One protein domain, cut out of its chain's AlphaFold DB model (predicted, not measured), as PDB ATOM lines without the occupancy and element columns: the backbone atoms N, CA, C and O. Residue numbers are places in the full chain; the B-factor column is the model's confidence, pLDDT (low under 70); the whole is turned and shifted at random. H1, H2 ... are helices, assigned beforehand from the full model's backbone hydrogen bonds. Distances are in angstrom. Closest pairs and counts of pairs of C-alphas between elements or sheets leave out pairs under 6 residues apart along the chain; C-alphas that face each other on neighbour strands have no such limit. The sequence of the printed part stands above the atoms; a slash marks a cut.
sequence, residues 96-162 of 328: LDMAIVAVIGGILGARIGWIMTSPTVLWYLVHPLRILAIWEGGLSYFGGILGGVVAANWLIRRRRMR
ATOM      1  N   LEU A  96     -10.373 110.204   5.665       94.81
ATOM      2  CA  LEU A  96     -10.026 108.878   5.155       94.81
ATOM      3  C   LEU A  96     -11.208 107.914   5.253       94.81
ATOM      4  O   LEU A  96     -11.545 107.267   4.261       94.81
ATOM      5  N   ASP A  97     -11.883 107.871   6.401       96.19
ATOM      6  CA  ASP A  97     -13.070 107.041   6.599       96.19
ATOM      7  C   ASP A  97     -14.171 107.422   5.608       96.19
ATOM      8  O   ASP A  97     -14.811 106.550   5.020       96.19
ATOM      9  N   MET A  98     -14.357 108.720   5.345       96.25
ATOM     10  CA  MET A  98     -15.284 109.191   4.315       96.25
ATOM     11  C   MET A  98     -14.899 108.674   2.929       96.25
ATOM     12  O   MET A  98     -15.776 108.201   2.207       96.25
ATOM     13  N   ALA A  99     -13.621 108.742   2.549       95.69
ATOM     14  CA  ALA A  99     -13.157 108.258   1.252       95.69
ATOM     15  C   ALA A  99     -13.359 106.739   1.102       95.69
ATOM     16  O   ALA A  99     -13.878 106.288   0.079       95.69
ATOM     17  N   ILE A 100     -13.029 105.955   2.130       96.25
ATOM     18  CA  ILE A 100     -13.203 104.495   2.138       96.25
ATOM     19  C   ILE A 100     -14.689 104.130   2.053       96.25
ATOM     20  O   ILE A 100     -15.087 103.331   1.203       96.25
ATOM     21  N   VAL A 101     -15.531 104.756   2.880       97.25
ATOM     22  CA  VAL A 101     -16.985 104.537   2.872       97.25
ATOM     23  C   VAL A 101     -17.595 104.942   1.528       97.25
ATOM     24  O   VAL A 101     -18.479 104.245   1.031       97.25
ATOM     25  N   ALA A 102     -17.107 106.012   0.895       96.94
ATOM     26  CA  ALA A 102     -17.540 106.418  -0.441       96.94
ATOM     27  C   ALA A 102     -17.176 105.377  -1.511       96.94
ATOM     28  O   ALA A 102     -18.000 105.083  -2.374       96.94
ATOM     29  N   VAL A 103     -15.976 104.788  -1.452       96.25
ATOM     30  CA  VAL A 103     -15.556 103.724  -2.381       96.25
ATOM     31  C   VAL A 103     -16.417 102.476  -2.199       96.25
ATOM     32  O   VAL A 103     -16.950 101.958  -3.180       96.25
ATOM     33  N   ILE A 104     -16.621 102.022  -0.958       96.19
ATOM     34  CA  ILE A 104     -17.465 100.855  -0.657       96.19
ATOM     35  C   ILE A 104     -18.904 101.108  -1.116       96.19
ATOM     36  O   ILE A 104     -19.477 100.305  -1.854       96.19
ATOM     37  N   GLY A 105     -19.475 102.255  -0.737       96.88
ATOM     38  CA  GLY A 105     -20.814 102.666  -1.152       96.88
ATOM     39  C   GLY A 105     -20.949 102.786  -2.668       96.88
ATOM     40  O   GLY A 105     -21.982 102.420  -3.220       96.88
ATOM     41  N   GLY A 106     -19.897 103.233  -3.355       96.00
ATOM     42  CA  GLY A 106     -19.854 103.308  -4.810       96.00
ATOM     43  C   GLY A 106     -19.835 101.934  -5.476       96.00
ATOM     44  O   GLY A 106     -20.591 101.704  -6.412       96.00
ATOM     45  N   ILE A 107     -19.047 100.981  -4.978       94.50
ATOM     46  CA  ILE A 107     -19.030  99.612  -5.519       94.50
ATOM     47  C   ILE A 107     -20.400  98.944  -5.329       94.50
ATOM     48  O   ILE A 107     -20.957  98.386  -6.280       94.50
ATOM     49  N   LEU A 108     -20.978  99.056  -4.130       94.56
ATOM     50  CA  LEU A 108     -22.302  98.505  -3.826       94.56
ATOM     51  C   LEU A 108     -23.400  99.181  -4.654       94.56
ATOM     52  O   LEU A 108     -24.219  98.502  -5.271       94.56
ATOM     53  N   GLY A 109     -23.391 100.511  -4.728       95.38
ATOM     54  CA  GLY A 109     -24.346 101.278  -5.522       95.38
ATOM     55  C   GLY A 109     -24.244 100.977  -7.013       95.38
ATOM     56  O   GLY A 109     -25.266 100.846  -7.683       95.38
ATOM     57  N   ALA A 110     -23.031 100.799  -7.543       93.94
ATOM     58  CA  ALA A 110     -22.825 100.419  -8.936       93.94
ATOM     59  C   ALA A 110     -23.438  99.050  -9.236       93.94
ATOM     60  O   ALA A 110     -24.088  98.874 -10.269       93.94
ATOM     61  N   ARG A 111     -23.283  98.092  -8.317       92.12
ATOM     62  CA  ARG A 111     -23.866  96.759  -8.456       92.12
ATOM     63  C   ARG A 111     -25.390  96.783  -8.364       92.12
ATOM     64  O   ARG A 111     -26.055  96.234  -9.237       92.12
ATOM     65  N   ILE A 112     -25.944  97.469  -7.367       91.00
ATOM     66  CA  ILE A 112     -27.397  97.621  -7.200       91.00
ATOM     67  C   ILE A 112     -28.002  98.330  -8.417       91.00
ATOM     68  O   ILE A 112     -28.975  97.849  -8.991       91.00
ATOM     69  N   GLY A 113     -27.387  99.423  -8.871       91.19
ATOM     70  CA  GLY A 113     -27.843 100.165 -10.043       91.19
ATOM     71  C   GLY A 113     -27.817  99.329 -11.322       91.19
ATOM     72  O   GLY A 113     -28.712  99.466 -12.152       91.19
ATOM     73  N   TRP A 114     -26.833  98.438 -11.482       90.19
ATOM     74  CA  TRP A 114     -26.810  97.485 -12.596       90.19
ATOM     75  C   TRP A 114     -27.981  96.506 -12.513       90.19
ATOM     76  O   TRP A 114     -28.713  96.347 -13.481       90.19
ATOM     77  N   ILE A 115     -28.205  95.900 -11.348       88.19
ATOM     78  CA  ILE A 115     -29.279  94.917 -11.149       88.19
ATOM     79  C   ILE A 115     -30.656  95.540 -11.396       88.19
ATOM     80  O   ILE A 115     -31.489  94.925 -12.053       88.19
ATOM     81  N   MET A 116     -30.878  96.767 -10.921       87.25
ATOM     82  CA  MET A 116     -32.149  97.478 -11.097       87.25
ATOM     83  C   MET A 116     -32.437  97.865 -12.550       87.25
ATOM     84  O   MET A 116     -33.596  97.970 -12.933       87.25
ATOM     85  N   THR A 117     -31.395  98.120 -13.343       85.94
ATOM     86  CA  THR A 117     -31.537  98.523 -14.752       85.94
ATOM     87  C   THR A 117     -31.422  97.347 -15.717       85.94
ATOM     88  O   THR A 117     -31.797  97.471 -16.881       85.94
ATOM     89  N   SER A 118     -30.931  96.202 -15.244       81.88
ATOM     90  CA  SER A 118     -30.824  94.992 -16.043       81.88
ATOM     91  C   SER A 118     -32.210  94.377 -16.275       81.88
ATOM     92  O   SER A 118     -32.955  94.160 -15.315       81.88
ATOM     93  N   PRO A 119     -32.540  93.967 -17.515       77.38
ATOM     94  CA  PRO A 119     -33.758  93.206 -17.810       77.38
ATOM     95  C   PRO A 119     -33.879  91.896 -17.011       77.38
ATOM     96  O   PRO A 119     -34.961  91.331 -16.889       77.38
ATOM     97  N   THR A 120     -32.771  91.404 -16.451       79.62
ATOM     98  CA  THR A 120     -32.686  90.154 -15.685       79.62
ATOM     99  C   THR A 120     -32.927  90.317 -14.182       79.62
ATOM    100  O   THR A 120     -32.572  89.428 -13.414       79.62
ATOM    101  N   VAL A 121     -33.546  91.410 -13.725       82.00
ATOM    102  CA  VAL A 121     -33.786  91.661 -12.289       82.00
ATOM    103  C   VAL A 121     -34.473  90.483 -11.572       82.00
ATOM    104  O   VAL A 121     -34.058  90.100 -10.479       82.00
ATOM    105  N   LEU A 122     -35.448  89.831 -12.221       83.50
ATOM    106  CA  LEU A 122     -36.163  88.671 -11.669       83.50
ATOM    107  C   LEU A 122     -35.258  87.443 -11.481       83.50
ATOM    108  O   LEU A 122     -35.471  86.657 -10.563       83.50
ATOM    109  N   TRP A 123     -34.213  87.291 -12.299       83.62
ATOM    110  CA  TRP A 123     -33.260  86.184 -12.184       83.62
ATOM    111  C   TRP A 123     -32.437  86.262 -10.890       83.62
ATOM    112  O   TRP A 123     -32.120  85.234 -10.288       83.62
ATOM    113  N   TYR A 124     -32.149  87.477 -10.413       82.12
ATOM    114  CA  TYR A 124     -31.429  87.691  -9.156       82.12
ATOM    115  C   TYR A 124     -32.256  87.330  -7.918       82.12
ATOM    116  O   TYR A 124     -31.668  86.997  -6.892       82.12
ATOM    117  N   LEU A 125     -33.592  87.323  -8.009       82.12
ATOM    118  CA  LEU A 125     -34.454  86.828  -6.928       82.12
ATOM    119  C   LEU A 125     -34.296  85.316  -6.729       82.12
ATOM    120  O   LEU A 125     -34.407  84.825  -5.610       82.12
ATOM    121  N   VAL A 126     -33.993  84.590  -7.809       85.69
ATOM    122  CA  VAL A 126     -33.753  83.140  -7.784       85.69
ATOM    123  C   VAL A 126     -32.311  82.814  -7.363       85.69
ATOM    124  O   VAL A 126     -32.060  81.761  -6.785       85.69
ATOM    125  N   HIS A 127     -31.357  83.726  -7.590       84.56
ATOM    126  CA  HIS A 127     -29.943  83.557  -7.224       84.56
ATOM    127  C   HIS A 127     -29.422  84.733  -6.375       84.56
ATOM    128  O   HIS A 127     -28.562  85.493  -6.833       84.56
ATOM    129  N   PRO A 128     -29.874  84.886  -5.117       83.56
ATOM    130  CA  PRO A 128     -29.586  86.075  -4.310       83.56
ATOM    131  C   PRO A 128     -28.089  86.278  -4.038       83.56
ATOM    132  O   PRO A 128     -27.613  87.407  -3.983       83.56
ATOM    133  N   LEU A 129     -27.302  85.201  -3.957       85.50
ATOM    134  CA  LEU A 129     -25.850  85.294  -3.754       85.50
ATOM    135  C   LEU A 129     -25.122  85.976  -4.930       85.50
ATOM    136  O   LEU A 129     -24.098  86.627  -4.728       85.50
ATOM    137  N   ARG A 130     -25.672  85.905  -6.152       83.00
ATOM    138  CA  ARG A 130     -25.105  86.561  -7.346       83.00
ATOM    139  C   ARG A 130     -25.249  88.082  -7.303       83.00
ATOM    140  O   ARG A 130     -24.555  88.780  -8.041       83.00
ATOM    141  N   ILE A 131     -26.091  88.624  -6.420       81.56
ATOM    142  CA  ILE A 131     -26.210  90.072  -6.202       81.56
ATOM    143  C   ILE A 131     -24.857  90.644  -5.761       81.56
ATOM    144  O   ILE A 131     -24.442  91.681  -6.272       81.56
ATOM    145  N   LEU A 132     -24.122  89.925  -4.908       83.50
ATOM    146  CA  LEU A 132     -22.817  90.342  -4.381       83.50
ATOM    147  C   LEU A 132     -21.632  89.992  -5.296       83.50
ATOM    148  O   LEU A 132     -20.509  90.410  -5.021       83.50
ATOM    149  N   ALA A 133     -21.866  89.254  -6.384       82.56
ATOM    150  CA  ALA A 133     -20.823  88.779  -7.289       82.56
ATOM    151  C   ALA A 133     -20.281  89.900  -8.200       82.56
ATOM    152  O   ALA A 133     -20.517  89.931  -9.407       82.56
ATOM    153  N   ILE A 134     -19.543  90.843  -7.611       80.50
ATOM    154  CA  ILE A 134     -18.934  91.996  -8.298       80.50
ATOM    155  C   ILE A 134     -17.857  91.594  -9.318       80.50
ATOM    156  O   ILE A 134     -17.589  92.341 -10.257       80.50
ATOM    157  N   TRP A 135     -17.258  90.411  -9.160       79.75
ATOM    158  CA  TRP A 135     -16.234  89.875 -10.063       79.75
ATOM    159  C   TRP A 135     -16.799  89.380 -11.400       79.75
ATOM    160  O   TRP A 135     -16.043  89.221 -12.352       79.75
ATOM    161  N   GLU A 136     -18.116  89.178 -11.507       76.31
ATOM    162  CA  GLU A 136     -18.777  88.799 -12.766       76.31
ATOM    163  C   GLU A 136     -18.941  89.993 -13.730       76.31
ATOM    164  O   GLU A 136     -19.460  89.841 -14.835       76.31
ATOM    165  N   GLY A 137     -18.506  91.193 -13.328       77.12
ATOM    166  CA  GLY A 137     -18.767  92.433 -14.056       77.12
ATOM    167  C   GLY A 137     -20.185  92.947 -13.803       77.12
ATOM    168  O   GLY A 137     -20.813  92.579 -12.817       77.12
ATOM    169  N   GLY A 138     -20.696  93.825 -14.671       82.81
ATOM    170  CA  GLY A 138     -22.036  94.407 -14.512       82.81
ATOM    171  C   GLY A 138     -22.093  95.433 -13.378       82.81
ATOM    172  O   GLY A 138     -22.612  95.165 -12.292       82.81
ATOM    173  N   LEU A 139     -21.522  96.610 -13.639       87.44
ATOM    174  CA  LEU A 139     -21.485  97.744 -12.720       87.44
ATOM    175  C   LEU A 139     -22.058  98.973 -13.427       87.44
ATOM    176  O   LEU A 139     -21.602  99.351 -14.505       87.44
ATOM    177  N   SER A 140     -23.058  99.601 -12.815       90.94
ATOM    178  CA  SER A 140     -23.675 100.825 -13.320       90.94
ATOM    179  C   SER A 140     -22.869 102.048 -12.898       90.94
ATOM    180  O   SER A 140     -22.622 102.266 -11.712       90.94
ATOM    181  N   TYR A 141     -22.511 102.886 -13.872       89.06
ATOM    182  CA  TYR A 141     -21.807 104.144 -13.625       89.06
ATOM    183  C   TYR A 141     -22.611 105.086 -12.714       89.06
ATOM    184  O   TYR A 141     -22.107 105.544 -11.689       89.06
ATOM    185  N   PHE A 142     -23.887 105.318 -13.040       89.62
ATOM    186  CA  PHE A 142     -24.767 106.183 -12.247       89.62
ATOM    187  C   PHE A 142     -25.052 105.604 -10.860       89.62
ATOM    188  O   PHE A 142     -25.059 106.348  -9.878       89.62
ATOM    189  N   GLY A 143     -25.217 104.279 -10.767       92.75
ATOM    190  CA  GLY A 143     -25.357 103.593  -9.483       92.75
ATOM    191  C   GLY A 143     -24.141 103.812  -8.583       92.75
ATOM    192  O   GLY A 143     -24.297 104.061  -7.389       92.75
ATOM    193  N   GLY A 144     -22.934 103.792  -9.157       94.56
ATOM    194  CA  GLY A 144     -21.702 104.007  -8.405       94.56
ATOM    195  C   GLY A 144     -21.558 105.425  -7.871       94.56
ATOM    196  O   GLY A 144     -21.233 105.611  -6.699       94.56
ATOM    197  N   ILE A 145     -21.871 106.429  -8.692       94.06
ATOM    198  CA  ILE A 145     -21.871 107.830  -8.246       94.06
ATOM    199  C   ILE A 145     -22.881 108.026  -7.116       94.06
ATOM    200  O   ILE A 145     -22.534 108.570  -6.069       94.06
ATOM    201  N   LEU A 146     -24.121 107.564  -7.306       95.88
ATOM    202  CA  LEU A 146     -25.177 107.755  -6.318       95.88
ATOM    203  C   LEU A 146     -24.857 107.033  -5.004       95.88
ATOM    204  O   LEU A 146     -24.956 107.641  -3.940       95.88
ATOM    205  N   GLY A 147     -24.419 105.774  -5.071       97.31
ATOM    206  CA  GLY A 147     -24.042 104.993  -3.893       97.31
ATOM    207  C   GLY A 147     -22.884 105.616  -3.117       97.31
ATOM    208  O   GLY A 147     -22.961 105.737  -1.895       97.31
ATOM    209  N   GLY A 148     -21.851 106.089  -3.820       96.94
ATOM    210  CA  GLY A 148     -20.713 106.760  -3.194       96.94
ATOM    211  C   GLY A 148     -21.105 108.076  -2.519       96.94
ATOM    212  O   GLY A 148     -20.737 108.311  -1.369       96.94
ATOM    213  N   VAL A 149     -21.915 108.910  -3.184       96.31
ATOM    214  CA  VAL A 149     -22.405 110.182  -2.623       96.31
ATOM    215  C   VAL A 149     -23.299 109.947  -1.406       96.31
ATOM    216  O   VAL A 149     -23.147 110.641  -0.399       96.31
ATOM    217  N   VAL A 150     -24.212 108.974  -1.464       97.69
ATOM    218  CA  VAL A 150     -25.102 108.639  -0.343       97.69
ATOM    219  C   VAL A 150     -24.297 108.148   0.861       97.69
ATOM    220  O   VAL A 150     -24.504 108.650   1.966       97.69
ATOM    221  N   ALA A 151     -23.350 107.232   0.652       97.62
ATOM    222  CA  ALA A 151     -22.517 106.686   1.720       97.62
ATOM    223  C   ALA A 151     -21.606 107.755   2.350       97.62
ATOM    224  O   ALA A 151     -21.558 107.886   3.575       97.62
ATOM    225  N   ALA A 152     -20.954 108.585   1.527       96.75
ATOM    226  CA  ALA A 152     -20.144 109.703   2.005       96.75
ATOM    227  C   ALA A 152     -20.986 110.700   2.813       96.75
ATOM    228  O   ALA A 152     -20.615 111.088   3.918       96.75
ATOM    229  N   ASN A 153     -22.156 111.088   2.297       96.75
ATOM    230  CA  ASN A 153     -23.042 112.043   2.957       96.75
ATOM    231  C   ASN A 153     -23.611 111.503   4.280       96.75
ATOM    232  O   ASN A 153     -23.763 112.262   5.239       96.75
ATOM    233  N   TRP A 154     -23.895 110.200   4.361       97.62
ATOM    234  CA  TRP A 154     -24.274 109.548   5.614       97.62
ATOM    235  C   TRP A 154     -23.184 109.715   6.681       97.62
ATOM    236  O   TRP A 154     -23.484 110.169   7.788       97.62
ATOM    237  N   LEU A 155     -21.919 109.448   6.339       96.56
ATOM    238  CA  LEU A 155     -20.811 109.606   7.284       96.56
ATOM    239  C   LEU A 155     -20.551 111.075   7.639       96.56
ATOM    240  O   LEU A 155     -20.386 111.396   8.816       96.56
ATOM    241  N   ILE A 156     -20.585 111.974   6.650       95.31
ATOM    242  CA  ILE A 156     -20.454 113.426   6.848       95.31
ATOM    243  C   ILE A 156     -21.465 113.915   7.884       95.31
ATOM    244  O   ILE A 156     -21.094 114.624   8.817       95.31
ATOM    245  N   ARG A 157     -22.733 113.503   7.772       95.12
ATOM    246  CA  ARG A 157     -23.766 113.877   8.747       95.12
ATOM    247  C   ARG A 157     -23.536 113.242  10.110       95.12
ATOM    248  O   ARG A 157     -23.664 113.935  11.116       95.12
ATOM    249  N   ARG A 158     -23.160 111.960  10.152       95.50
ATOM    250  CA  ARG A 158     -22.897 111.237  11.404       95.50
ATOM    251  C   ARG A 158     -21.759 111.871  12.207       95.50
ATOM    252  O   ARG A 158     -21.864 111.951  13.424       95.50
ATOM    253  N   ARG A 159     -20.715 112.359  11.531       93.44
ATOM    254  CA  ARG A 159     -19.553 113.017  12.153       93.44
ATOM    255  C   ARG A 159     -19.645 114.546  12.179       93.44
ATOM    256  O   ARG A 159     -18.668 115.212  12.484       93.44
ATOM    257  N   ARG A 160     -20.815 115.118  11.854       91.31
ATOM    258  CA  ARG A 160     -21.064 116.576  11.818       91.31
ATOM    259  C   ARG A 160     -20.050 117.356  10.964       91.31
ATOM    260  O   ARG A 160     -19.800 118.537  11.200       91.31
ATOM    261  N   MET A 161     -19.499 116.711   9.938       91.25
ATOM    262  CA  MET A 161     -18.595 117.338   8.982       91.25
ATOM    263  C   MET A 161     -19.355 118.286   8.051       91.25
ATOM    264  O   MET A 161     -20.553 118.143   7.782       91.25
ATOM    265  N   ARG A 162     -18.641 119.268   7.501       90.81
ATOM    266  CA  ARG A 162     -19.221 120.280   6.615       90.81
ATOM    267  C   ARG A 162     -19.217 119.766   5.178       90.81
ATOM    268  O   ARG A 162     -18.189 119.797   4.509       90.81
TER     269      ARG A 162
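Overview. This is residues 96 to 162 of the 328 residues of the protein "Phosphatidylglycerol--prolipoprotein diacylglyceryl transferase" of Candidatus Cryosericum septentrionale (UniProt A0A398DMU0). Two long helices, H1 and H4, pack side by side in opposite ways as the body of a rod, and two short helices, H2 and H3, make a small head by the end of H1. Residues 125 to 130, of which 128 to 130 belong to H3, stick out from the head. The printed part has 67 residues with four named helices, in the order H1, H2, H3, H4, and no named strand; the class is all helix. It is only just loose, close to compact, with a radius of gyration of the C-alphas of 13.3 A, and spans 41 by 17 by 17 A.

Along the chain. H1, the longest helix, is residues 96 to 117 and runs 31.1 A from C-alpha 96 at (-10.026, 108.878, 5.155) to C-alpha 117 at (-31.537, 98.523, -14.752). H4, residues 141 to 158, is 26.0 A long and ends with C-alpha 158 at (-22.897, 111.237, 11.404). H2 is residues 121 to 126, 9.6 A, and H3 is residues 128 to 132, 8.0 A.

Arrangement. H1 and H4 touch, with the closest C-alphas, those of Ala 110 and Gly 144, 3.8 A apart. They run opposite ways at a steep tilt of 40 degrees. H1 touches H3 with residues 111 to 115 alone; the closest C-alphas, of Arg 111 and Ile 131, are 7.4 A apart. H2 is close to H1 but not clearly touching, with the C-alphas of Ile 115 and Val 121 closest at 5.7 A, and their lines are about perpendicular, at 84 degrees. H2 and H3 are close but not clearly touching, closest at the C-alphas of Tyr 124 and Ile 131, 6.5 A. H4 is apart from H2 and from H3. In H1 and H4 every O i to N i+4 pair is within hydrogen-bond range; H2 has 0 of 2 but 3 of 3 O i to N i+3 pairs, and H3 has 0 of 1 but 2 of 2.

Size, cuts and confidence. The two C-alphas farthest apart, of Val 126 and Arg 162, are 42.4 A apart. The printed part has no cut. The links H1 to H2 and H2 to H3 are tight, and H3 to H4, with 8 residues, is short. Mean pLDDT of the printed part is 90.2, and no printed residue is under 70.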